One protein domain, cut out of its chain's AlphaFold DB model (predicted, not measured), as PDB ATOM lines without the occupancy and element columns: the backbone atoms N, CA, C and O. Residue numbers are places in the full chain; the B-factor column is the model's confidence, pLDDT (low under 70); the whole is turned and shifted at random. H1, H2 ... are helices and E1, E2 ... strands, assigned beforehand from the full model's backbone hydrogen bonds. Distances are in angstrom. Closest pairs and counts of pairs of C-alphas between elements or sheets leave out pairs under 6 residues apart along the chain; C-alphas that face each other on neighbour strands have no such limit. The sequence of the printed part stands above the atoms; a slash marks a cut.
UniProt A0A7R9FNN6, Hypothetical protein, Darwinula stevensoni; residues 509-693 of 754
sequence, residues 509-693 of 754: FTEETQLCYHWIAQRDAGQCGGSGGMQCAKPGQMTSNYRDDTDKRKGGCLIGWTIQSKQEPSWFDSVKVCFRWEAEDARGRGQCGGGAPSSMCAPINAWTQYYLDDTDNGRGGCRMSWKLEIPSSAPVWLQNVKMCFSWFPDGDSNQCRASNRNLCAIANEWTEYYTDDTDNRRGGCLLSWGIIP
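AT A GLANCE: This is residues 509 to 693 of the 754 residues of the protein "Hypothetical protein" of Darwinula stevensoni (UniProt A0A7R9FNN6). Three small, strongly twisted sheets of four strands each are grouped in a triangle, each partly face to face with the other two, with their longer strands running roughly along the length of the body. A tiny helix, H1, lies near one end and another, H2, near the other end. The printed part has 185 residues, with two named helices and twelve named strands in the order H1 E1 H2 E2 E3 E4 E5 E6 E7 E8 E9 E10 E11 E12. The three sheets are antiparallel, in the orders E3 E12 E9 E10, E2 E1 E4 E7 and E6 E5 E8 E11. The class is mostly strand, though under half of the residues are in named elements, and the whole is compact, with a radius of gyration of the C-alphas of 15.9 A and spans of 47 by 29 by 28 A.

IN THESE COORDINATES: The first sheet holds E3, residues 546 to 548, E12, residues 683 to 692, 28.6 A long, E9, residues 642 to 651, 28.7 A, and E10, residues 662 to 666. C-alpha 692 of E12 is at (-4.166, 50.274, -10.991). The second holds E2, residues 533 to 537, E1, residues 513 to 521, 26.6 A, E4, residues 557 to 565, 25.6 A, and E7, residues 611 to 613. The third holds E6, residues 599 to 603, E5, residues 576 to 583, 23.5 A, E8, residues 622 to 629, 21.9 A, and E11, residues 674 to 676. H1, residues 509 to 512, begins with C-alpha 509 at (-3.696, 43.354, -2.077); H2 is residues 525 to 528.

HOW THE PARTS SIT: The sheets form a stack of sheets, face to face in turn. E12 and E9 are antiparallel at 164 degrees, with N 644 and O 690 2.8 A apart, within hydrogen-bond range. E9 and E10 form a hairpin, with N 643 and O 665 at 2.8 A. The first and third sheets have 35 pairs of C-alphas within 10 A; the closest C-alphas of E8 and E9, Leu 628 and Met 643, are 5.8 A apart. In the second sheet E1 and E4 are antiparallel at 162 degrees, with N 516 and O 562 at 2.9 A. H2 only grazes the first and second sheets. H1 and H2 are too short for an O i to N i+4 pair; the single O i to N i+3 pair is within range in H2 but not in H1.

THE WHOLE: The C-alphas of Lys 552 and Ser 633, the two farthest apart, are 47.9 A apart. The printed part has no cut. The links E5 to E6 and E8 to E9 are long. Mean pLDDT of the printed part is 91.5; residue 659 is under 70.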
ATOM      1  N   PHE A 509      -3.823  43.051  -0.660       96.44
ATOM      2  CA  PHE A 509      -3.696  43.354  -2.077       96.44
ATOM      3  C   PHE A 509      -2.865  44.622  -2.280       96.44
ATOM      4  O   PHE A 509      -1.924  44.614  -3.062       96.44
ATOM      5  N   THR A 510      -3.153  45.712  -1.566       93.19
ATOM      6  CA  THR A 510      -2.433  46.981  -1.771       93.19
ATOM      7  C   THR A 510      -0.993  46.949  -1.269       93.19
ATOM      8  O   THR A 510      -0.124  47.566  -1.879       93.19
ATOM      9  N   GLU A 511      -0.723  46.222  -0.184       93.12
ATOM     10  CA  GLU A 511       0.577  46.266   0.492       93.12
ATOM     11  C   GLU A 511       1.440  45.025   0.295       93.12
ATOM     12  O   GLU A 511       2.670  45.129   0.350       93.12
ATOM     13  N   GLU A 512       0.826  43.867   0.057       95.81
ATOM     14  CA  GLU A 512       1.536  42.586  -0.017       95.81
ATOM     15  C   GLU A 512       1.523  41.950  -1.404       95.81
ATOM     16  O   GLU A 512       2.207  40.945  -1.608       95.81
ATOM     17  N   THR A 513       0.807  42.549  -2.358       97.56
ATOM     18  CA  THR A 513       0.872  42.185  -3.774       97.56
ATOM     19  C   THR A 513       1.748  43.176  -4.535       97.56
ATOM     20  O   THR A 513       1.777  44.368  -4.238       97.56
ATOM     21  N   GLN A 514       2.464  42.695  -5.546       98.12
ATOM     22  CA  GLN A 514       3.232  43.522  -6.470       98.12
ATOM     23  C   GLN A 514       3.236  42.920  -7.876       98.12
ATOM     24  O   GLN A 514       3.332  41.705  -8.049       98.12
ATOM     25  N   LEU A 515       3.160  43.778  -8.892       98.38
ATOM     26  CA  LEU A 515       3.454  43.405 -10.270       98.38
ATOM     27  C   LEU A 515       4.954  43.551 -10.491       98.38
ATOM     28  O   LEU A 515       5.497  44.628 -10.258       98.38
ATOM     29  N   CYS A 516       5.603  42.498 -10.974       98.25
ATOM     30  CA  CYS A 516       7.018  42.528 -11.302       98.25
ATOM     31  C   CYS A 516       7.262  42.153 -12.761       98.25
ATOM     32  O   CYS A 516       6.563  41.311 -13.334       98.25
ATOM     33  N   TYR A 517       8.317  42.724 -13.330       97.50
ATOM     34  CA  TYR A 517       8.946  42.214 -14.539       97.50
ATOM     35  C   TYR A 517      10.425  41.927 -14.277       97.50
ATOM     36  O   TYR A 517      11.045  42.497 -13.374       97.50
ATOM     37  N   HIS A 518      10.980  41.007 -15.055       96.88
ATOM     38  CA  HIS A 518      12.383  40.630 -15.007       96.88
ATOM     39  C   HIS A 518      12.921  40.535 -16.424       96.88
ATOM     40  O   HIS A 518      12.237  39.999 -17.299       96.88
ATOM     41  N   TRP A 519      14.138  41.035 -16.638       95.88
ATOM     42  CA  TRP A 519      14.780  40.980 -17.943       95.88
ATOM     43  C   TRP A 519      16.225  40.494 -17.888       95.88
ATOM     44  O   TRP A 519      16.937  40.701 -16.903       95.88
ATOM     45  N   ILE A 520      16.659  39.866 -18.982       94.69
ATOM     46  CA  ILE A 520      18.019  39.360 -19.178       94.69
ATOM     47  C   ILE A 520      18.491  39.753 -20.580       94.69
ATOM     48  O   ILE A 520      17.862  39.390 -21.573       94.69
ATOM     49  N   ALA A 521      19.627  40.443 -20.667       92.88
ATOM     50  CA  ALA A 521      20.279  40.715 -21.943       92.88
ATOM     51  C   ALA A 521      20.998  39.460 -22.456       92.88
ATOM     52  O   ALA A 521      21.781  38.849 -21.725       92.88
ATOM     53  N   GLN A 522      20.777  39.071 -23.714       90.69
ATOM     54  CA  GLN A 522      21.425  37.873 -24.265       90.69
ATOM     55  C   GLN A 522      22.910  38.072 -24.602       90.69
ATOM     56  O   GLN A 522      23.666  37.098 -24.617       90.69
ATOM     57  N   ARG A 523      23.334  39.304 -24.923       87.31
ATOM     58  CA  ARG A 523      24.709  39.604 -25.366       87.31
ATOM     59  C   ARG A 523      25.213  40.957 -24.885       87.31
ATOM     60  O   ARG A 523      26.230  40.995 -24.197       87.31
ATOM     61  N   ASP A 524      24.524  42.041 -25.240       87.00
ATOM     62  CA  ASP A 524      24.877  43.391 -24.803       87.00
ATOM     63  C   ASP A 524      23.852  43.917 -23.792       87.00
ATOM     64  O   ASP A 524      22.706  44.211 -24.121       87.00
ATOM     65  N   ALA A 525      24.300  44.067 -22.547       86.25
ATOM     66  CA  ALA A 525      23.537  44.666 -21.456       86.25
ATOM     67  C   ALA A 525      22.950  46.044 -21.816       86.25
ATOM     68  O   ALA A 525      21.854  46.397 -21.388       86.25
ATOM     69  N   GLY A 526      23.654  46.834 -22.624       84.88
ATOM     70  CA  GLY A 526      23.207  48.158 -23.025       84.88
ATOM     71  C   GLY A 526      21.993  48.166 -23.958       84.88
ATOM     72  O   GLY A 526      21.459  49.248 -24.159       84.88
ATOM     73  N   GLN A 527      21.567  47.027 -24.519       86.81
ATOM     74  CA  GLN A 527      20.318  46.950 -25.295       86.81
ATOM     75  C   GLN A 527      19.075  46.872 -24.402       86.81
ATOM     76  O   GLN A 527      17.998  47.271 -24.813       86.81
ATOM     77  N   CYS A 528      19.232  46.426 -23.153       91.50
ATOM     78  CA  CYS A 528      18.127  46.252 -22.206       91.50
ATOM     79  C   CYS A 528      18.254  47.211 -21.011       91.50
ATOM     80  O   CYS A 528      17.928  46.860 -19.874       91.50
ATOM     81  N   GLY A 529      18.877  48.376 -21.224       86.06
ATOM     82  CA  GLY A 529      19.108  49.372 -20.175       86.06
ATOM     83  C   GLY A 529      20.057  48.945 -19.043       86.06
ATOM     84  O   GLY A 529      20.128  49.642 -18.034       86.06
ATOM     85  N   GLY A 530      20.785  47.827 -19.168       86.50
ATOM     86  CA  GLY A 530      21.702  47.312 -18.144       86.50
ATOM     87  C   GLY A 530      21.833  45.782 -18.120       86.50
ATOM     88  O   GLY A 530      21.298  45.063 -18.958       86.50
ATOM     89  N   SER A 531      22.563  45.246 -17.135       75.94
ATOM     90  CA  SER A 531      22.946  43.821 -17.047       75.94
ATOM     91  C   SER A 531      21.819  42.845 -16.660       75.94
ATOM     92  O   SER A 531      22.105  41.727 -16.238       75.94
ATOM     93  N   GLY A 532      20.554  43.245 -16.796       79.38
ATOM     94  CA  GLY A 532      19.395  42.513 -16.287       79.38
ATOM     95  C   GLY A 532      19.019  42.914 -14.860       79.38
ATOM     96  O   GLY A 532      19.850  43.398 -14.085       79.38
ATOM     97  N   GLY A 533      17.747  42.731 -14.520       90.81
ATOM     98  CA  GLY A 533      17.196  43.148 -13.236       90.81
ATOM     99  C   GLY A 533      15.742  42.734 -13.059       90.81
ATOM    100  O   GLY A 533      15.083  42.291 -13.996       90.81
ATOM    101  N   MET A 534      15.256  42.863 -11.827       95.88
ATOM    102  CA  MET A 534      13.845  42.717 -11.483       95.88
ATOM    103  C   MET A 534      13.352  44.056 -10.958       95.88
ATOM    104  O   MET A 534      14.000  44.658 -10.101       95.88
ATOM    105  N   GLN A 535      12.209  44.503 -11.453       96.50
ATOM    106  CA  GLN A 535      11.542  45.706 -10.976       96.50
ATOM    107  C   GLN A 535      10.106  45.350 -10.630       96.50
ATOM    108  O   GLN A 535       9.463  44.580 -11.345       96.50
ATOM    109  N   CYS A 536       9.625  45.899  -9.521       97.81
ATOM    110  CA  CYS A 536       8.306  45.613  -8.982       97.81
ATOM    111  C   CYS A 536       7.588  46.912  -8.622       97.81
ATOM    112  O   CYS A 536       8.229  47.898  -8.263       97.81
ATOM    113  N   ALA A 537       6.262  46.895  -8.693       96.38
ATOM    114  CA  ALA A 537       5.398  47.978  -8.247       96.38
ATOM    115  C   ALA A 537       4.207  47.418  -7.473       96.38
ATOM    116  O   ALA A 537       3.614  46.410  -7.870       96.38
ATOM    117  N   LYS A 538       3.844  48.092  -6.381       97.06
ATOM    118  CA  LYS A 538       2.610  47.799  -5.645       97.06
ATOM    119  C   LYS A 538       1.383  48.242  -6.451       97.06
ATOM    120  O   LYS A 538       1.501  49.135  -7.297       97.06
ATOM    121  N   PRO A 539       0.189  47.681  -6.198       96.62
ATOM    122  CA  PRO A 539      -1.038  48.203  -6.775       96.62
ATOM    123  C   PRO A 539      -1.213  49.705  -6.527       96.62
ATOM    124  O   PRO A 539      -0.976  50.206  -5.432       96.62
ATOM    125  N   GLY A 540      -1.622  50.427  -7.568       92.88
ATOM    126  CA  GLY A 540      -1.704  51.891  -7.591       92.88
ATOM    127  C   GLY A 540      -0.414  52.583  -8.042       92.88
ATOM    128  O   GLY A 540      -0.430  53.789  -8.265       92.88
ATOM    129  N   GLN A 541       0.681  51.840  -8.226       94.06
ATOM    130  CA  GLN A 541       1.962  52.358  -8.706       94.06
ATOM    131  C   GLN A 541       2.336  51.760 -10.070       94.06
ATOM    132  O   GLN A 541       1.850  50.699 -10.472       94.06
ATOM    133  N   MET A 542       3.238  52.451 -10.766       95.62
ATOM    134  CA  MET A 542       3.914  51.968 -11.970       95.62
ATOM    135  C   MET A 542       5.341  51.554 -11.608       95.62
ATOM    136  O   MET A 542       5.962  52.154 -10.729       95.62
ATOM    137  N   THR A 543       5.883  50.544 -12.282       96.56
ATOM    138  CA  THR A 543       7.286  50.144 -12.118       96.56
ATOM    139  C   THR A 543       8.247  51.256 -12.548       96.56
ATOM    140  O   THR A 543       7.880  52.167 -13.291       96.56
ATOM    141  N   SER A 544       9.516  51.173 -12.150       93.31
ATOM    142  CA  SER A 544      10.553  51.988 -12.790       93.31
ATOM    143  C   SER A 544      10.670  51.655 -14.281       93.31
ATOM    144  O   SER A 544      10.460  50.506 -14.683       93.31
ATOM    145  N   ASN A 545      11.022  52.663 -15.086       92.31
ATOM    146  CA  ASN A 545      11.139  52.515 -16.534       92.31
ATOM    147  C   ASN A 545      12.208  51.475 -16.904       92.31
ATOM    148  O   ASN A 545      13.383  51.631 -16.571       92.31
ATOM    149  N   TYR A 546      11.788  50.448 -17.632       93.69
ATOM    150  CA  TYR A 546      12.638  49.574 -18.427       93.69
ATOM    151  C   TYR A 546      13.043  50.309 -19.698       93.69
ATOM    152  O   TYR A 546      12.188  50.916 -20.331       93.69
ATOM    153  N   ARG A 547      14.313  50.260 -20.092       92.44
ATOM    154  CA  ARG A 547      14.754  50.830 -21.365       92.44
ATOM    155  C   ARG A 547      15.001  49.712 -22.365       92.44
ATOM    156  O   ARG A 547      15.932  48.934 -22.168       92.44
ATOM    157  N   ASP A 548      14.207  49.699 -23.421       91.12
ATOM    158  CA  ASP A 548      14.419  48.879 -24.605       91.12
ATOM    159  C   ASP A 548      15.198  49.682 -25.654       91.12
ATOM    160  O   ASP A 548      14.705  50.697 -26.133       91.12
ATOM    161  N   ASP A 549      16.442  49.308 -25.941       86.75
ATOM    162  CA  ASP A 549      17.378  50.021 -26.833       86.75
ATOM    163  C   ASP A 549      18.082  49.015 -27.759       86.75
ATOM    164  O   ASP A 549      19.312  48.869 -27.773       86.75
ATOM    165  N   THR A 550      17.280  48.255 -28.503       74.31
ATOM    166  CA  THR A 550      17.720  47.278 -29.511       74.31
ATOM    167  C   THR A 550      18.195  47.992 -30.785       74.31
ATOM    168  O   THR A 550      17.593  47.962 -31.852       74.31
ATOM    169  N   ASP A 551      19.329  48.677 -30.680       75.88
ATOM    170  CA  ASP A 551      20.040  49.224 -31.840       75.88
ATOM    171  C   ASP A 551      20.766  48.118 -32.653       75.88
ATOM    172  O   ASP A 551      20.646  46.934 -32.369       75.88
ATOM    173  N   LYS A 552      21.615  48.503 -33.624       77.94
ATOM    174  CA  LYS A 552      22.433  47.634 -34.519       77.94
ATOM    175  C   LYS A 552      23.294  46.547 -33.851       77.94
ATOM    176  O   LYS A 552      24.013  45.815 -34.550       77.94
ATOM    177  N   ARG A 553      23.371  46.514 -32.527       84.75
ATOM    178  CA  ARG A 553      24.108  45.485 -31.795       84.75
ATOM    179  C   ARG A 553      23.339  44.172 -31.901       84.75
ATOM    180  O   ARG A 553      22.140  44.178 -32.062       84.75
ATOM    181  N   LYS A 554      24.043  43.038 -31.905       83.25
ATOM    182  CA  LYS A 554      23.388  41.728 -32.051       83.25
ATOM    183  C   LYS A 554      22.844  41.249 -30.714       83.25
ATOM    184  O   LYS A 554      23.648  41.089 -29.789       83.25
ATOM    185  N   GLY A 555      21.595  40.808 -30.709       84.88
ATOM    186  CA  GLY A 555      20.951  40.126 -29.591       84.88
ATOM    187  C   GLY A 555      19.758  40.916 -29.074       84.88
ATOM    188  O   GLY A 555      19.500  42.025 -29.513       84.88
ATOM    189  N   GLY A 556      19.073  40.340 -28.090       89.75
ATOM    190  CA  GLY A 556      17.837  40.912 -27.585       89.75
ATOM    191  C   GLY A 556      17.668  40.792 -26.080       89.75
ATOM    192  O   GLY A 556      18.558  40.334 -25.343       89.75
ATOM    193  N   CYS A 557      16.476  41.176 -25.643       93.25
ATOM    194  CA  CYS A 557      16.081  41.229 -24.249       93.25
ATOM    195  C   CYS A 557      15.053  40.140 -23.958       93.25
ATOM    196  O   CYS A 557      13.967  40.107 -24.527       93.25
ATOM    197  N   LEU A 558      15.400  39.210 -23.069       94.69
ATOM    198  CA  LEU A 558      14.455  38.215 -22.569       94.69
ATOM    199  C   LEU A 558      13.659  38.833 -21.427       94.69
ATOM    200  O   LEU A 558      14.258  39.112 -20.395       94.69
ATOM    201  N   ILE A 559      12.346  39.000 -21.574       96.62
ATOM    202  CA  ILE A 559      11.471  39.645 -20.584       96.62
ATOM    203  C   ILE A 559      10.395  38.667 -20.104       96.62
ATOM    204  O   ILE A 559       9.800  37.933 -20.895       96.62
ATOM    205  N   GLY A 560      10.145  38.641 -18.797       97.50
ATOM    206  CA  GLY A 560       9.042  37.903 -18.184       97.50
ATOM    207  C   GLY A 560       8.311  38.748 -17.145       97.50
ATOM    208  O   GLY A 560       8.883  39.683 -16.585       97.50
ATOM    209  N   TRP A 561       7.058  38.396 -16.865       98.44
ATOM    210  CA  TRP A 561       6.199  39.086 -15.899       98.44
ATOM    211  C   TRP A 561       5.679  38.120 -14.836       98.44
ATOM    212  O   TRP A 561       5.512  36.925 -15.089       98.44
ATOM    213  N   THR A 562       5.405  38.641 -13.645       98.44
ATOM    214  CA  THR A 562       4.771  37.903 -12.547       98.44
ATOM    215  C   THR A 562       3.965  38.851 -11.663       98.44
ATOM    216  O   THR A 562       4.252  40.047 -11.591       98.44
ATOM    217  N   ILE A 563       2.972  38.312 -10.965       98.38
ATOM    218  CA  ILE A 563       2.332  38.978  -9.829       98.38
ATOM    219  C   ILE A 563       2.794  38.226  -8.594       98.38
ATOM    220  O   ILE A 563       2.514  37.039  -8.479       98.38
ATOM    221  N   GLN A 564       3.504  38.892  -7.691       98.06
ATOM    222  CA  GLN A 564       3.934  38.289  -6.435       98.06
ATOM    223  C   GLN A 564       2.997  38.723  -5.322       98.06
ATOM    224  O   GLN A 564       2.706  39.911  -5.206       98.06
ATOM    225  N   SER A 565       2.554  37.774  -4.507       97.19
ATOM    226  CA  SER A 565       1.760  38.031  -3.310       97.19
ATOM    227  C   SER A 565       2.266  37.150  -2.172       97.19
ATOM    228  O   SER A 565       2.640  35.998  -2.395       97.19
ATOM    229  N   LYS A 566       2.374  37.726  -0.970       93.44
ATOM    230  CA  LYS A 566       2.852  37.010   0.228       93.44
ATOM    231  C   LYS A 566       1.718  36.398   1.044       93.44
ATOM    232  O   LYS A 566       1.935  35.380   1.699       93.44
ATOM    233  N   GLN A 567       0.560  37.052   1.050       89.31
ATOM    234  CA  GLN A 567      -0.639  36.614   1.746       89.31
ATOM    235  C   GLN A 567      -1.830  36.874   0.838       89.31
ATOM    236  O   GLN A 567      -2.221  38.017   0.620       89.31
ATOM    237  N   GLU A 568      -2.426  35.806   0.331       92.19
ATOM    238  CA  GLU A 568      -3.595  35.891  -0.525       92.19
ATOM    239  C   GLU A 568      -4.646  34.856  -0.120       92.19
ATOM    240  O   GLU A 568      -4.322  33.773   0.378       92.19
ATOM    241  N   PRO A 569      -5.936  35.161  -0.319       94.62
ATOM    242  CA  PRO A 569      -6.973  34.151  -0.224       94.62
ATOM    243  C   PRO A 569      -6.836  33.157  -1.385       94.62
ATOM    244  O   PRO A 569      -6.529  33.545  -2.507       94.62
ATOM    245  N   SER A 570      -7.178  31.888  -1.156       96.00
ATOM    246  CA  SER A 570      -6.985  30.801  -2.135       96.00
ATOM    247  C   SER A 570      -7.670  31.011  -3.492       96.00
ATOM    248  O   SER A 570      -7.303  30.394  -4.487       96.00
ATOM    249  N   TRP A 571      -8.706  31.853  -3.570       95.69
ATOM    250  CA  TRP A 571      -9.330  32.176  -4.856       95.69
ATOM    251  C   TRP A 571      -8.414  33.036  -5.745       95.69
ATOM    252  O   TRP A 571      -8.547  33.001  -6.970       95.69
ATOM    253  N   PHE A 572      -7.484  33.790  -5.148       97.19
ATOM    254  CA  PHE A 572      -6.542  34.656  -5.851       97.19
ATOM    255  C   PHE A 572      -5.461  33.855  -6.591       97.19
ATOM    256  O   PHE A 572      -4.954  34.334  -7.600       97.19
ATOM    257  N   ASP A 573      -5.219  32.595  -6.214       96.31
ATOM    258  CA  ASP A 573      -4.323  31.659  -6.922       96.31
ATOM    259  C   ASP A 573      -4.708  31.459  -8.398       96.31
ATOM    260  O   ASP A 573      -3.893  31.073  -9.237       96.31
ATOM    261  N   SER A 574      -5.978  31.719  -8.729       97.62
ATOM    262  CA  SER A 574      -6.499  31.633 -10.095       97.62
ATOM    263  C   SER A 574      -6.233  32.887 -10.935       97.62
ATOM    264  O   SER A 574      -6.506  32.872 -12.138       97.62
ATOM    265  N   VAL A 575      -5.733  33.966 -10.327       98.19
ATOM    266  CA  VAL A 575      -5.362  35.200 -11.026       98.19
ATOM    267  C   VAL A 575      -4.066  34.982 -11.796       98.19
ATOM    268  O   VAL A 575      -3.134  34.330 -11.323       98.19
ATOM    269  N   LYS A 576      -4.008  35.527 -13.012       98.56
ATOM    270  CA  LYS A 576      -2.841  35.421 -13.883       98.56
ATOM    271  C   LYS A 576      -2.496  36.758 -14.512       98.56
ATOM    272  O   LYS A 576      -3.380  37.512 -14.923       98.56
ATOM    273  N   VAL A 577      -1.201  36.996 -14.694       98.50
ATOM    274  CA  VAL A 577      -0.719  38.002 -15.643       98.50
ATOM    275  C   VAL A 577      -0.544  37.338 -17.000       98.50
ATOM    276  O   VAL A 577       0.085  36.284 -17.114       98.50
ATOM    277  N   CYS A 578      -1.139  37.933 -18.025       98.50
ATOM    278  CA  CYS A 578      -1.093  37.449 -19.392       98.50
ATOM    279  C   CYS A 578      -0.417  38.474 -20.300       98.50
ATOM    280  O   CYS A 578      -0.640  39.681 -20.187       98.50
ATOM    281  N   PHE A 579       0.364  37.963 -21.241       97.88
ATOM    282  CA  PHE A 579       1.051  38.714 -22.275       97.88
ATOM    283  C   PHE A 579       0.847  38.017 -23.614       97.88
ATOM    284  O   PHE A 579       0.922  36.787 -23.706       97.88
ATOM    285  N   ARG A 580       0.595  38.795 -24.660       97.38
ATOM    286  CA  ARG A 580       0.528  38.291 -26.029       97.38
ATOM    287  C   ARG A 580       1.269  39.213 -26.972       97.38
ATOM    288  O   ARG A 580       1.342  40.420 -26.735       97.38
ATOM    289  N   TRP A 581       1.746  38.634 -28.060       95.94
ATOM    290  CA  TRP A 581       2.451  39.358 -29.095       95.94
ATOM    291  C   TRP A 581       2.129  38.812 -30.488       95.94
ATOM    292  O   TRP A 581       1.801  37.635 -30.660       95.94
ATOM    293  N   GLU A 582       2.245  39.670 -31.493       94.81
ATOM    294  CA  GLU A 582       2.200  39.296 -32.904       94.81
ATOM    295  C   GLU A 582       3.214  40.121 -33.701       94.81
ATOM    296  O   GLU A 582       3.417  41.304 -33.436       94.81
ATOM    297  N   ALA A 583       3.863  39.493 -34.682       92.25
ATOM    298  CA  ALA A 583       4.709  40.216 -35.623       92.25
ATOM    299  C   ALA A 583       3.835  41.064 -36.559       92.25
ATOM    300  O   ALA A 583       2.821  40.575 -37.064       92.25
ATOM    301  N   GLU A 584       4.235  42.309 -36.818       89.56
ATOM    302  CA  GLU A 584       3.503  43.222 -37.706       89.56
ATOM    303  C   GLU A 584       3.424  42.687 -39.147       89.56
ATOM    304  O   GLU A 584       2.417  42.868 -39.835       89.56
ATOM    305  N   ASP A 585       4.455  41.963 -39.591       86.00
ATOM    306  CA  ASP A 585       4.479  41.293 -40.884       86.00
ATOM    307  C   ASP A 585       5.185  39.922 -40.839       86.00
ATOM    308  O   ASP A 585       5.660  39.436 -39.810       86.00
ATOM    309  N   ALA A 586       5.239  39.244 -41.990       82.19
ATOM    310  CA  ALA A 586       5.879  37.934 -42.102       82.19
ATOM    311  C   ALA A 586       7.400  37.962 -41.843       82.19
ATOM    312  O   ALA A 586       7.972  36.906 -41.570       82.19
ATOM    313  N   ARG A 587       8.050  39.129 -41.948       75.69
ATOM    314  CA  ARG A 587       9.494  39.315 -41.730       75.69
ATOM    315  C   ARG A 587       9.804  39.505 -40.245       75.69
ATOM    316  O   ARG A 587      10.801  38.954 -39.787       75.69
ATOM    317  N   GLY A 588       8.899  40.130 -39.490       75.31
ATOM    318  CA  GLY A 588       8.997  40.294 -38.033       75.31
ATOM    319  C   GLY A 588       8.877  39.000 -37.218       75.31
ATOM    320  O   GLY A 588       9.208  38.976 -36.038       75.31
ATOM    321  N   ARG A 589       8.467  37.873 -37.824       79.62
ATOM    322  CA  ARG A 589       8.348  36.579 -37.113       79.62
ATOM    323  C   ARG A 589       9.655  36.080 -36.492       79.62
ATOM    324  O   ARG A 589       9.597  35.261 -35.584       79.62
ATOM    325  N   GLY A 590      10.802  36.513 -37.018       80.12
ATOM    326  CA  GLY A 590      12.115  36.198 -36.449       80.12
ATOM    327  C   GLY A 590      12.582  37.173 -35.366       80.12
ATOM    328  O   GLY A 590      13.499  36.823 -34.639       80.12
ATOM    329  N   GLN A 591      11.958  38.351 -35.270       82.44
ATOM    330  CA  GLN A 591      12.339  39.442 -34.362       82.44
ATOM    331  C   GLN A 591      11.582  39.383 -33.030       82.44
ATOM    332  O   GLN A 591      12.082  39.816 -32.000       82.44
ATOM    333  N   CYS A 592      10.377  38.812 -33.044       87.69
ATOM    334  CA  CYS A 592       9.514  38.757 -31.875       87.69
ATOM    335  C   CYS A 592       9.471  37.343 -31.274       87.69
ATOM    336  O   CYS A 592       9.298  36.339 -31.972       87.69
ATOM    337  N   GLY A 593       9.584  37.258 -29.953       84.06
ATOM    338  CA  GLY A 593       9.237  36.101 -29.133       84.06
ATOM    339  C   GLY A 593      10.271  34.990 -29.018       84.06
ATOM    340  O   GLY A 593      10.208  34.246 -28.042       84.06
ATOM    341  N   GLY A 594      11.219  34.842 -29.950       80.19
ATOM    342  CA  GLY A 594      12.330  33.879 -29.817       80.19
ATOM    343  C   GLY A 594      11.901  32.423 -29.586       80.19
ATOM    344  O   GLY A 594      12.599  31.671 -28.910       80.19
ATOM    345  N   GLY A 595      10.737  32.028 -30.113       75.88
ATOM    346  CA  GLY A 595      10.147  30.697 -29.917       75.88
ATOM    347  C   GLY A 595       9.116  30.594 -28.784       75.88
ATOM    348  O   GLY A 595       8.524  29.527 -28.620       75.88
ATOM    349  N   ALA A 596       8.855  31.673 -28.039       79.75
ATOM    350  CA  ALA A 596       7.744  31.736 -27.091       79.75
ATOM    351  C   ALA A 596       6.381  31.644 -27.813       79.75
ATOM    352  O   ALA A 596       6.245  32.119 -28.947       79.75
ATOM    353  N   PRO A 597       5.338  31.079 -27.175       84.81
ATOM    354  CA  PRO A 597       3.974  31.159 -27.685       84.81
ATOM    355  C   PRO A 597       3.541  32.619 -27.895       84.81
ATOM    356  O   PRO A 597       3.895  33.497 -27.111       84.81
ATOM    357  N   SER A 598       2.710  32.877 -28.910       92.38
ATOM    358  CA  SER A 598       2.157  34.218 -29.188       92.38
ATOM    359  C   SER A 598       1.217  34.739 -28.094       92.38
ATOM    360  O   SER A 598       0.816  35.896 -28.113       92.38
ATOM    361  N   SER A 599       0.853  33.895 -27.128       96.62
ATOM    362  CA  SER A 599       0.100  34.257 -25.934       96.62
ATOM    363  C   SER A 599       0.529  33.357 -24.786       96.62
ATOM    364  O   SER A 599       0.527  32.133 -24.916       96.62
ATOM    365  N   MET A 600       0.841  33.956 -23.647       97.31
ATOM    366  CA  MET A 600       1.269  33.257 -22.444       97.31
ATOM    367  C   MET A 600       0.699  33.921 -21.198       97.31
ATOM    368  O   MET A 600       0.469  35.126 -21.168       97.31
ATOM    369  N   CYS A 601       0.468  33.118 -20.167       98.31
ATOM    370  CA  CYS A 601      -0.012  33.580 -18.874       98.31
ATOM    371  C   CYS A 601       0.751  32.860 -17.769       98.31
ATOM    372  O   CYS A 601       1.121  31.696 -17.936       98.31
ATOM    373  N   ALA A 602       0.930  33.526 -16.637       98.12
ATOM    374  CA  ALA A 602       1.484  32.923 -15.437       98.12
ATOM    375  C   ALA A 602       0.552  33.152 -14.249       98.12
ATOM    376  O   ALA A 602       0.042  34.268 -14.111       98.12
ATOM    377  N   PRO A 603       0.316  32.123 -13.414       98.06
ATOM    378  CA  PRO A 603      -0.370  32.321 -12.145       98.06
ATOM    379  C   PRO A 603       0.453  33.229 -11.230       98.06
ATOM    380  O   PRO A 603       1.640  33.477 -11.476       98.06
ATOM    381  N   ILE A 604      -0.179  33.714 -10.164       97.25
ATOM    382  CA  ILE A 604       0.531  34.433  -9.107       97.25
ATOM    383  C   ILE A 604       1.731  33.615  -8.604       97.25
ATOM    384  O   ILE A 604       1.729  32.384  -8.626       97.25
ATOM    385  N   ASN A 605       2.781  34.314  -8.189       97.38
ATOM    386  CA  ASN A 605       4.044  33.753  -7.716       97.38
ATOM    387  C   ASN A 605       4.789  32.870  -8.744       97.38
ATOM    388  O   ASN A 605       5.794  32.243  -8.405       97.38
ATOM    389  N   ALA A 606       4.363  32.864 -10.012       97.94
ATOM    390  CA  ALA A 606       5.066  32.238 -11.126       97.94
ATOM    391  C   ALA A 606       5.386  33.260 -12.223       97.94
ATOM    392  O   ALA A 606       4.682  34.253 -12.410       97.94
ATOM    393  N   TRP A 607       6.461  33.008 -12.963       98.19
ATOM    394  CA  TRP A 607       6.868  33.835 -14.094       98.19
ATOM    395  C   TRP A 607       6.230  33.343 -15.388       98.19
ATOM    396  O   TRP A 607       6.092  32.135 -15.603       98.19
ATOM    397  N   THR A 608       5.888  34.271 -16.281       97.88
ATOM    398  CA  THR A 608       5.627  33.917 -17.681       97.88
ATOM    399  C   THR A 608       6.882  33.303 -18.299       97.88
ATOM    400  O   THR A 608       7.997  33.497 -17.808       97.88
ATOM    401  N   GLN A 609       6.722  32.581 -19.410       95.88
ATOM    402  CA  GLN A 609       7.884  32.254 -20.235       95.88
ATOM    403  C   GLN A 609       8.562  33.554 -20.692       95.88
ATOM    404  O   GLN A 609       7.913  34.599 -20.789       95.88
ATOM    405  N   TYR A 610       9.871  33.498 -20.933       95.81
ATOM    406  CA  TYR A 610      10.589  34.663 -21.429       95.81
ATOM    407  C   TYR A 610      10.191  34.945 -22.876       95.81
ATOM    408  O   TYR A 610      10.310  34.078 -23.742       95.81
ATOM    409  N   TYR A 611       9.739  36.169 -23.122       95.31
ATOM    410  CA  TYR A 611       9.608  36.757 -24.446       95.31
ATOM    411  C   TYR A 611      10.967  37.317 -24.857       95.31
ATOM    412  O   TYR A 611      11.547  38.084 -24.097       95.31
ATOM    413  N   LEU A 612      11.486  36.924 -26.020       94.00
ATOM    414  CA  LEU A 612      12.664  37.568 -26.596       94.00
ATOM    415  C   LEU A 612      12.232  38.762 -27.446       94.00
ATOM    416  O   LEU A 612      11.530  38.566 -28.439       94.00
ATOM    417  N   ASP A 613      12.692  39.947 -27.073       91.69
ATOM    418  CA  ASP A 613      12.612  41.150 -27.893       91.69
ATOM    419  C   ASP A 613      13.925  41.332 -28.662       91.69
ATOM    420  O   ASP A 613      14.955  41.621 -28.053       91.69
ATOM    421  N   ASP A 614      13.916  41.055 -29.967       89.81
ATOM    422  CA  ASP A 614      15.093  41.067 -30.857       89.81
ATOM    423  C   ASP A 614      14.763  41.839 -32.147       89.81
ATOM    424  O   ASP A 614      14.859  41.348 -33.276       89.81
ATOM    425  N   THR A 615      14.285  43.068 -31.980       85.19
ATOM    426  CA  THR A 615      13.859  43.980 -33.056       85.19
ATOM    427  C   THR A 615      15.021  44.608 -33.850       85.19
ATOM    428  O   THR A 615      14.797  45.284 -34.855       85.19
ATOM    429  N   ASP A 616      16.267  44.241 -33.535       71.44
ATOM    430  CA  ASP A 616      17.519  44.922 -33.898       71.44
ATOM    431  C   ASP A 616      17.940  44.915 -35.397       71.44
ATOM    432  O   ASP A 616      18.843  45.661 -35.787       71.44
ATOM    433  N   ASN A 617      17.336  44.108 -36.290       70.69
ATOM    434  CA  ASN A 617      17.914  43.857 -37.632       70.69
ATOM    435  C   ASN A 617      16.944  43.717 -38.829       70.69
ATOM    436  O   ASN A 617      17.328  43.197 -39.886       70.69
ATOM    437  N   GLY A 618      15.714  44.222 -38.744       70.81
ATOM    438  CA  GLY A 618      14.712  44.055 -39.805       70.81
ATOM    439  C   GLY A 618      13.719  45.206 -39.922       70.81
ATOM    440  O   GLY A 618      13.612  46.045 -39.040       70.81
ATOM    441  N   ARG A 619      13.000  45.260 -41.053       75.12
ATOM    442  CA  ARG A 619      11.758  46.043 -41.141       75.12
ATOM    443  C   ARG A 619      10.635  45.193 -40.551       75.12
ATOM    444  O   ARG A 619      10.470  44.070 -41.029       75.12
ATOM    445  N   GLY A 620       9.866  45.771 -39.633       75.12
ATOM    446  CA  GLY A 620       8.719  45.143 -38.978       75.12
ATOM    447  C   GLY A 620       8.844  45.240 -37.458       75.12
ATOM    448  O   GLY A 620       9.943  45.093 -36.934       75.12
ATOM    449  N   GLY A 621       7.726  45.488 -36.774       87.38
ATOM    450  CA  GLY A 621       7.682  45.567 -35.315       87.38
ATOM    451  C   GLY A 621       6.978  44.394 -34.627       87.38
ATOM    452  O   GLY A 621       6.368  43.521 -35.260       87.38
ATOM    453  N   CYS A 622       7.021  44.415 -33.298       92.69
ATOM    454  CA  CYS A 622       6.327  43.502 -32.404       92.69
ATOM    455  C   CYS A 622       5.132  44.208 -31.769       92.69
ATOM    456  O   CYS A 622       5.274  45.176 -31.023       92.69
ATOM    457  N   ARG A 623       3.924  43.723 -32.050       94.69
ATOM    458  CA  ARG A 623       2.702  44.236 -31.428       94.69
ATOM    459  C   ARG A 623       2.442  43.466 -30.147       94.69
ATOM    460  O   ARG A 623       2.189  42.271 -30.206       94.69
ATOM    461  N   MET A 624       2.467  44.146 -29.011       96.44
ATOM    462  CA  MET A 624       2.382  43.580 -27.667       96.44
ATOM    463  C   MET A 624       1.139  44.059 -26.924       96.44
ATOM    464  O   MET A 624       0.673  45.183 -27.113       96.44
ATOM    465  N   SER A 625       0.580  43.202 -26.076       97.56
ATOM    466  CA  SER A 625      -0.613  43.509 -25.290       97.56
ATOM    467  C   SER A 625      -0.620  42.704 -23.992       97.56
ATOM    468  O   SER A 625      -0.169  41.553 -23.961       97.56
ATOM    469  N   TRP A 626      -1.145  43.302 -22.923       98.38
ATOM    470  CA  TRP A 626      -1.173  42.724 -21.578       98.38
ATOM    471  C   TRP A 626      -2.607  42.588 -21.066       98.38
ATOM    472  O   TRP A 626      -3.498  43.339 -21.462       98.38
ATOM    473  N   LYS A 627      -2.838  41.618 -20.182       98.31
ATOM    474  CA  LYS A 627      -4.133  41.380 -19.534       98.31
ATOM    475  C   LYS A 627      -3.917  40.857 -18.119       98.31
ATOM    476  O   LYS A 627      -3.075  39.990 -17.899       98.31
ATOM    477  N   LEU A 628      -4.737  41.327 -17.186       98.31
ATOM    478  CA  LEU A 628      -4.922  40.686 -15.887       98.31
ATOM    479  C   LEU A 628      -6.108  39.721 -15.999       98.31
ATOM    480  O   LEU A 628      -7.245  40.166 -16.116       98.31
ATOM    481  N   GLU A 629      -5.859  38.414 -16.039       98.44
ATOM    482  CA  GLU A 629      -6.915  37.396 -16.097       98.44
ATOM    483  C   GLU A 629      -7.339  37.016 -14.679       98.44
ATOM    484  O   GLU A 629      -6.506  36.635 -13.860       98.44
ATOM    485  N   ILE A 630      -8.633  37.122 -14.389       98.00
ATOM    486  CA  ILE A 630      -9.207  36.853 -13.065       98.00
ATOM    487  C   ILE A 630     -10.390  35.883 -13.192       98.00
ATOM    488  O   ILE A 630     -11.092  35.904 -14.212       98.00
ATOM    489  N   PRO A 631     -10.662  35.046 -12.173       97.19
ATOM    490  CA  PRO A 631     -11.833  34.176 -12.191       97.19
ATOM    491  C   PRO A 631     -13.128  34.999 -12.174       97.19
ATOM    492  O   PRO A 631     -13.184  36.081 -11.595       97.19
ATOM    493  N   SER A 632     -14.211  34.464 -12.745       94.44
ATOM    494  CA  SER A 632     -15.526  35.129 -12.728       94.44
ATOM    495  C   SER A 632     -16.114  35.289 -11.321       94.44
ATOM    496  O   SER A 632     -17.027  36.080 -11.127       94.44
ATOM    497  N   SER A 633     -15.607  34.529 -10.346       95.12
ATOM    498  CA  SER A 633     -15.958  34.630  -8.927       95.12
ATOM    499  C   SER A 633     -15.151  35.689  -8.166       95.12
ATOM    500  O   SER A 633     -15.317  35.810  -6.955       95.12
ATOM    501  N   ALA A 634     -14.236  36.402  -8.832       96.81
ATOM    502  CA  ALA A 634     -13.465  37.469  -8.208       96.81
ATOM    503  C   ALA A 634     -14.395  38.567  -7.663       96.81
ATOM    504  O   ALA A 634     -15.430  38.842  -8.275       96.81
ATOM    505  N   PRO A 635     -14.032  39.227  -6.553       96.88
ATOM    506  CA  PRO A 635     -14.831  40.305  -5.996       96.88
ATOM    507  C   PRO A 635     -14.925  41.490  -6.960       96.88
ATOM    508  O   PRO A 635     -14.027  41.732  -7.775       96.88
ATOM    509  N   VAL A 636     -16.013  42.248  -6.842       96.19
ATOM    510  CA  VAL A 636     -16.332  43.380  -7.726       96.19
ATOM    511  C   VAL A 636     -15.182  44.394  -7.831       96.19
ATOM    512  O   VAL A 636     -14.901  44.882  -8.930       96.19
ATOM    513  N   TRP A 637     -14.459  44.667  -6.742       96.00
ATOM    514  CA  TRP A 637     -13.302  45.564  -6.765       96.00
ATOM    515  C   TRP A 637     -12.195  45.071  -7.706       96.00
ATOM    516  O   TRP A 637     -11.665  45.872  -8.476       96.00
ATOM    517  N   LEU A 638     -11.891  43.768  -7.728       96.62
ATOM    518  CA  LEU A 638     -10.841  43.204  -8.584       96.62
ATOM    519  C   LEU A 638     -11.284  43.152 -10.051       96.62
ATOM    520  O   LEU A 638     -10.474  43.384 -10.944       96.62
ATOM    521  N   GLN A 639     -12.579  42.952 -10.309       96.31
ATOM    522  CA  GLN A 639     -13.156  43.052 -11.659       96.31
ATOM    523  C   GLN A 639     -13.040  44.450 -12.276       96.31
ATOM    524  O   GLN A 639     -13.248  44.608 -13.478       96.31
ATOM    525  N   ASN A 640     -12.733  45.469 -11.470       95.31
ATOM    526  CA  ASN A 640     -12.552  46.855 -11.907       95.31
ATOM    527  C   ASN A 640     -11.098  47.337 -11.783       95.31
ATOM    528  O   ASN A 640     -10.810  48.501 -12.073       95.31
ATOM    529  N   VAL A 641     -10.174  46.463 -11.376       96.00
ATOM    530  CA  VAL A 641      -8.735  46.732 -11.430       96.00
ATOM    531  C   VAL A 641      -8.287  46.768 -12.889       96.00
ATOM    532  O   VAL A 641      -8.768  45.995 -13.719       96.00
ATOM    533  N   LYS A 642      -7.366  47.679 -13.204       96.62
ATOM    534  CA  LYS A 642      -6.793  47.828 -14.540       96.62
ATOM    535  C   LYS A 642      -5.367  47.295 -14.589       96.62
ATOM    536  O   LYS A 642      -4.572  47.581 -13.697       96.62
ATOM    537  N   MET A 643      -5.035  46.583 -15.660       97.50
ATOM    538  CA  MET A 643      -3.653  46.362 -16.081       97.50
ATOM    539  C   MET A 643      -3.241  47.546 -16.947       97.50
ATOM    540  O   MET A 643      -3.893  47.813 -17.959       97.50
ATOM    541  N   CYS A 644      -2.192  48.252 -16.546       97.31
ATOM    542  CA  CYS A 644      -1.694  49.427 -17.241       97.31
ATOM    543  C   CYS A 644      -0.264  49.213 -17.733       97.31
ATOM    544  O   CYS A 644       0.565  48.580 -17.078       97.31
ATOM    545  N   PHE A 645       0.003  49.785 -18.897       96.38
ATOM    546  CA  PHE A 645       1.294  49.852 -19.553       96.38
ATOM    547  C   PHE A 645       1.510  51.285 -20.032       96.38
ATOM    548  O   PHE A 645       0.647  51.848 -20.707       96.38
ATOM    549  N   SER A 646       2.647  51.872 -19.691       95.50
ATOM    550  CA  SER A 646       3.042  53.197 -20.153       95.50
ATOM    551  C   SER A 646       4.342  53.130 -20.926       95.50
ATOM    552  O   SER A 646       5.232  52.364 -20.552       95.50
ATOM    553  N   TRP A 647       4.488  53.976 -21.940       93.44
ATOM    554  CA  TRP A 647       5.732  54.075 -22.689       93.44
ATOM    555  C   TRP A 647       6.100  55.516 -23.051       93.44
ATOM    556  O   TRP A 647       5.239  56.378 -23.260       93.44
ATOM    557  N   PHE A 648       7.404  55.766 -23.164       91.75
ATOM    558  CA  PHE A 648       7.967  57.023 -23.646       91.75
ATOM    559  C   PHE A 648       9.084  56.745 -24.649       91.75
ATOM    560  O   PHE A 648       9.908  55.868 -24.402       91.75
ATOM    561  N   PRO A 649       9.153  57.487 -25.763       89.12
ATOM    562  CA  PRO A 649      10.270  57.343 -26.678       89.12
ATOM    563  C   PRO A 649      11.533  57.956 -26.066       89.12
ATOM    564  O   PRO A 649      11.499  59.070 -25.538       89.12
ATOM    565  N   ASP A 650      12.646  57.252 -26.189       87.25
ATOM    566  CA  ASP A 650      13.989  57.719 -25.860       87.25
ATOM    567  C   ASP A 650      14.783  57.901 -27.157       87.25
ATOM    568  O   ASP A 650      15.595  57.064 -27.522       87.25
ATOM    569  N   GLY A 651      14.508  58.970 -27.905       88.00
ATOM    570  CA  GLY A 651      15.105  59.209 -29.224       88.00
ATOM    571  C   GLY A 651      14.054  59.317 -30.324       88.00
ATOM    572  O   GLY A 651      13.201  60.206 -30.267       88.00
ATOM    573  N   ASP A 652      14.129  58.468 -31.356       84.00
ATOM    574  CA  ASP A 652      13.160  58.498 -32.458       84.00
ATOM    575  C   ASP A 652      11.788  57.985 -31.999       84.00
ATOM    576  O   ASP A 652      11.571  56.794 -31.787       84.00
ATOM    577  N   SER A 653      10.813  58.892 -31.913       81.88
ATOM    578  CA  SER A 653       9.448  58.568 -31.493       81.88
ATOM    579  C   SER A 653       8.720  57.567 -32.389       81.88
ATOM    580  O   SER A 653       7.661  57.085 -32.006       81.88
ATOM    581  N   ASN A 654       9.236  57.270 -33.582       85.00
ATOM    582  CA  ASN A 654       8.659  56.266 -34.472       85.00
ATOM    583  C   ASN A 654       9.100  54.833 -34.139       85.00
ATOM    584  O   ASN A 654       8.598  53.917 -34.793       85.00
ATOM    585  N   GLN A 655      10.022  54.634 -33.192       85.00
ATOM    586  CA  GLN A 655      10.412  53.302 -32.710       85.00
ATOM    587  C   GLN A 655       9.372  52.714 -31.746       85.00
ATOM    588  O   GLN A 655       9.179  51.511 -31.723       85.00
ATOM    589  N   CYS A 656       8.620  53.556 -31.036       89.19
ATOM    590  CA  CYS A 656       7.604  53.131 -30.076       89.19
ATOM    591  C   CYS A 656       6.253  53.698 -30.532       89.19
ATOM    592  O   CYS A 656       6.079  54.919 -30.567       89.19
ATOM    593  N   ARG A 657       5.294  52.860 -30.940       85.75
ATOM    594  CA  ARG A 657       4.024  53.346 -31.515       85.75
ATOM    595  C   ARG A 657       2.811  52.770 -30.801       85.75
ATOM    596  O   ARG A 657       2.595  51.562 -30.770       85.75
ATOM    597  N   ALA A 658       1.950  53.660 -30.325       74.88
ATOM    598  CA  ALA A 658       0.586  53.352 -29.918       74.88
ATOM    599  C   ALA A 658      -0.306  54.592 -30.093       74.88
ATOM    600  O   ALA A 658       0.185  55.711 -30.241       74.88
ATOM    601  N   SER A 659      -1.619  54.385 -30.056       68.44
ATOM    602  CA  SER A 659      -2.641  55.444 -30.028       68.44
ATOM    603  C   SER A 659      -2.511  56.359 -28.797       68.44
ATOM    604  O   SER A 659      -2.818  57.548 -28.874       68.44
ATOM    605  N   ASN A 660      -2.047  55.808 -27.668       77.56
ATOM    606  CA  ASN A 660      -1.905  56.477 -26.381       77.56
ATOM    607  C   ASN A 660      -0.601  56.031 -25.685       77.56
ATOM    608  O   ASN A 660      -0.141  54.902 -25.853       77.56
ATOM    609  N   ARG A 661       0.006  56.928 -24.900       85.75
ATOM    610  CA  ARG A 661       1.200  56.638 -24.089       85.75
ATOM    611  C   ARG A 661       0.892  55.799 -22.857       85.75
ATOM    612  O   ARG A 661       1.805  55.177 -22.337       85.75
ATOM    613  N   ASN A 662      -0.369  55.770 -22.429       90.69
ATOM    614  CA  ASN A 662      -0.848  54.969 -21.309       90.69
ATOM    615  C   ASN A 662      -1.972  54.051 -21.786       90.69
ATOM    616  O   ASN A 662      -3.092  54.492 -22.052       90.69
ATOM    617  N   LEU A 663      -1.660  52.767 -21.919       94.38
ATOM    618  CA  LEU A 663      -2.588  51.726 -22.328       94.38
ATOM    619  C   LEU A 663      -3.067  51.003 -21.077       94.38
ATOM    620  O   LEU A 663      -2.294  50.308 -20.426       94.38
ATOM    621  N   CYS A 664      -4.341  51.157 -20.737       95.94
ATOM    622  CA  CYS A 664      -4.944  50.452 -19.614       95.94
ATOM    623  C   CYS A 664      -6.141  49.636 -20.090       95.94
ATOM    624  O   CYS A 664      -6.965  50.133 -20.854       95.94
ATOM    625  N   ALA A 665      -6.268  48.417 -19.579       96.06
ATOM    626  CA  ALA A 665      -7.443  47.578 -19.764       96.06
ATOM    627  C   ALA A 665      -7.958  47.102 -18.412       96.06
ATOM    628  O   ALA A 665      -7.172  46.830 -17.503       96.06
ATOM    629  N   ILE A 666      -9.279  47.024 -18.278       95.69
ATOM    630  CA  ILE A 666      -9.914  46.442 -17.094       95.69
ATOM    631  C   ILE A 666      -9.588  44.940 -17.062       95.69
ATOM    632  O   ILE A 666      -9.303  44.333 -18.095       95.69
ATOM    633  N   ALA A 667      -9.579  44.330 -15.878       96.81
ATOM    634  CA  ALA A 667      -9.365  42.898 -15.728       96.81
ATOM    635  C   ALA A 667     -10.237  42.074 -16.700       96.81
ATOM    636  O   ALA A 667     -11.388  42.406 -16.977       96.81
ATOM    637  N   ASN A 668      -9.665  40.983 -17.210       97.44
ATOM    638  CA  ASN A 668     -10.155  40.140 -18.306       97.44
ATOM    639  C   ASN A 668     -10.188  40.778 -19.705       97.44
ATOM    640  O   ASN A 668     -10.458  40.064 -20.673       97.44
ATOM    641  N   GLU A 669      -9.813  42.047 -19.854       97.12
ATOM    642  CA  GLU A 669      -9.616  42.693 -21.150       97.12
ATOM    643  C   GLU A 669      -8.126  42.847 -21.472       97.12
ATOM    644  O   GLU A 669      -7.267  42.976 -20.598       97.12
ATOM    645  N   TRP A 670      -7.811  42.806 -22.761       98.06
ATOM    646  CA  TRP A 670      -6.467  43.074 -23.256       98.06
ATOM    647  C   TRP A 670      -6.276  44.577 -23.435       98.06
ATOM    648  O   TRP A 670      -7.161  45.240 -23.978       98.06
ATOM    649  N   THR A 671      -5.111  45.106 -23.053       97.19
ATOM    650  CA  THR A 671      -4.717  46.466 -23.441       97.19
ATOM    651  C   THR A 671      -4.734  46.594 -24.959       97.19
ATOM    652  O   THR A 671      -4.549  45.607 -25.684       97.19
ATOM    653  N   GLU A 672      -4.887  47.819 -25.459       95.69
ATOM    654  CA  GLU A 672      -4.560  48.091 -26.856       95.69
ATOM    655  C   GLU A 672      -3.130  47.623 -27.170       95.69
ATOM    656  O   GLU A 672      -2.285  47.490 -26.277       95.69
ATOM    657  N   TYR A 673      -2.882  47.323 -28.445       95.25
ATOM    658  CA  TYR A 673      -1.564  46.885 -28.872       95.25
ATOM    659  C   TYR A 673      -0.582  48.056 -28.855       95.25
ATOM    660  O   TYR A 673      -0.777  49.048 -29.558       95.25
ATOM    661  N   TYR A 674       0.494  47.893 -28.098       95.12
ATOM    662  CA  TYR A 674       1.722  48.661 -28.242       95.12
ATOM    663  C   TYR A 674       2.554  48.051 -29.367       95.12
ATOM    664  O   TYR A 674       2.611  46.832 -29.471       95.12
ATOM    665  N   THR A 675       3.158  48.860 -30.232       93.06
ATOM    666  CA  THR A 675       4.048  48.371 -31.293       93.06
ATOM    667  C   THR A 675       5.464  48.809 -30.995       93.06
ATOM    668  O   THR A 675       5.732  50.012 -30.947       93.06
ATOM    669  N   ASP A 676       6.337  47.825 -30.842       91.62
ATOM    670  CA  ASP A 676       7.769  48.027 -30.729       91.62
ATOM    671  C   ASP A 676       8.443  47.819 -32.083       91.62
ATOM    672  O   ASP A 676       8.348  46.749 -32.677       91.62
ATOM    673  N   ASP A 677       9.047  48.872 -32.608       89.06
ATOM    674  CA  ASP A 677       9.741  48.942 -33.896       89.06
ATOM    675  C   ASP A 677      11.123  49.585 -33.678       89.06
ATOM    676  O   ASP A 677      11.587  50.428 -34.460       89.06
ATOM    677  N   THR A 678      11.758  49.233 -32.559       84.50
ATOM    678  CA  THR A 678      13.157  49.527 -32.236       84.50
ATOM    679  C   THR A 678      14.078  48.821 -33.233       84.50
ATOM    680  O   THR A 678      14.574  47.723 -33.041       84.50
ATOM    681  N   ASP A 679      14.235  49.456 -34.389       81.19
ATOM    682  CA  ASP A 679      15.126  49.028 -35.460       81.19
ATOM    683  C   ASP A 679      16.486  49.757 -35.365       81.19
ATOM    684  O   ASP A 679      16.825  50.423 -34.391       81.19
ATOM    685  N   ASN A 680      17.246  49.727 -36.462       79.50
ATOM    686  CA  ASN A 680      18.558  50.361 -36.650       79.50
ATOM    687  C   ASN A 680      18.652  51.893 -36.424       79.50
ATOM    688  O   ASN A 680      19.701  52.486 -36.736       79.50
ATOM    689  N   ARG A 681      17.577  52.555 -35.987       86.19
ATOM    690  CA  ARG A 681      17.544  53.978 -35.625       86.19
ATOM    691  C   ARG A 681      18.121  54.183 -34.218       86.19
ATOM    692  O   ARG A 681      18.276  53.257 -33.437       86.19
ATOM    693  N   ARG A 682      18.548  55.415 -33.924       83.75
ATOM    694  CA  ARG A 682      19.137  55.753 -32.620       83.75
ATOM    695  C   ARG A 682      18.022  56.053 -31.627       83.75
ATOM    696  O   ARG A 682      17.242  56.972 -31.879       83.75
ATOM    697  N   GLY A 683      18.063  55.386 -30.484       85.12
ATOM    698  CA  GLY A 683      17.088  55.559 -29.423       85.12
ATOM    699  C   GLY A 683      16.381  54.256 -29.087       85.12
ATOM    700  O   GLY A 683      16.766  53.200 -29.575       85.12
ATOM    701  N   GLY A 684      15.355  54.358 -28.256       89.56
ATOM    702  CA  GLY A 684      14.633  53.218 -27.728       89.56
ATOM    703  C   GLY A 684      13.301  53.597 -27.094       89.56
ATOM    704  O   GLY A 684      12.780  54.697 -27.302       89.56
ATOM    705  N   CYS A 685      12.771  52.696 -26.277       93.00
ATOM    706  CA  CYS A 685      11.494  52.840 -25.596       93.00
ATOM    707  C   CYS A 685      11.673  52.677 -24.085       93.00
ATOM    708  O   CYS A 685      12.239  51.702 -23.602       93.00
ATOM    709  N   LEU A 686      11.182  53.643 -23.314       93.44
ATOM    710  CA  LEU A 686      11.085  53.550 -21.862       93.44
ATOM    711  C   LEU A 686       9.716  52.989 -21.505       93.44
ATOM    712  O   LEU A 686       8.718  53.671 -21.715       93.44
ATOM    713  N   LEU A 687       9.669  51.770 -20.986       95.44
ATOM    714  CA  LEU A 687       8.459  51.002 -20.725       95.44
ATOM    715  C   LEU A 687       8.214  50.862 -19.223       95.44
ATOM    716  O   LEU A 687       9.147  50.667 -18.448       95.44
ATOM    717  N   SER A 688       6.959  50.914 -18.796       96.56
ATOM    718  CA  SER A 688       6.585  50.649 -17.408       96.56
ATOM    719  C   SER A 688       5.208  50.000 -17.315       96.56
ATOM    720  O   SER A 688       4.342  50.222 -18.160       96.56
ATOM    721  N   TRP A 689       5.002  49.186 -16.282       98.06
ATOM    722  CA  TRP A 689       3.776  48.433 -16.050       98.06
ATOM    723  C   TRP A 689       3.237  48.687 -14.644       98.06
ATOM    724  O   TRP A 689       3.994  48.963 -13.715       98.06
ATOM    725  N   GLY A 690       1.926  48.553 -14.469       97.50
ATOM    726  CA  GLY A 690       1.288  48.699 -13.164       97.50
ATOM    727  C   GLY A 690      -0.084  48.043 -13.101       97.50
ATOM    728  O   GLY A 690      -0.764  47.867 -14.113       97.50
ATOM    729  N   ILE A 691      -0.497  47.693 -11.886       97.50
ATOM    730  CA  ILE A 691      -1.860  47.255 -11.578       97.50
ATOM    731  C   ILE A 691      -2.544  48.422 -10.873       97.50
ATOM    732  O   ILE A 691      -2.159  48.771  -9.763       97.50
ATOM    733  N   ILE A 692      -3.543  49.043 -11.497       95.88
ATOM    734  CA  ILE A 692      -4.166  50.274 -10.991       95.88
ATOM    735  C   ILE A 692      -5.593  49.981 -10.517       95.88
ATOM    736  O   ILE A 692      -6.456  49.642 -11.336       95.88
ATOM    737  N   PRO A 693      -5.887  50.107  -9.211       92.38
ATOM    738  CA  PRO A 693      -7.239  49.920  -8.713       92.38
ATOM    739  C   PRO A 693      -8.225  50.957  -9.257       92.38
ATOM    740  O   PRO A 693      -7.906  52.139  -9.390       92.38
TER     741      PRO A 693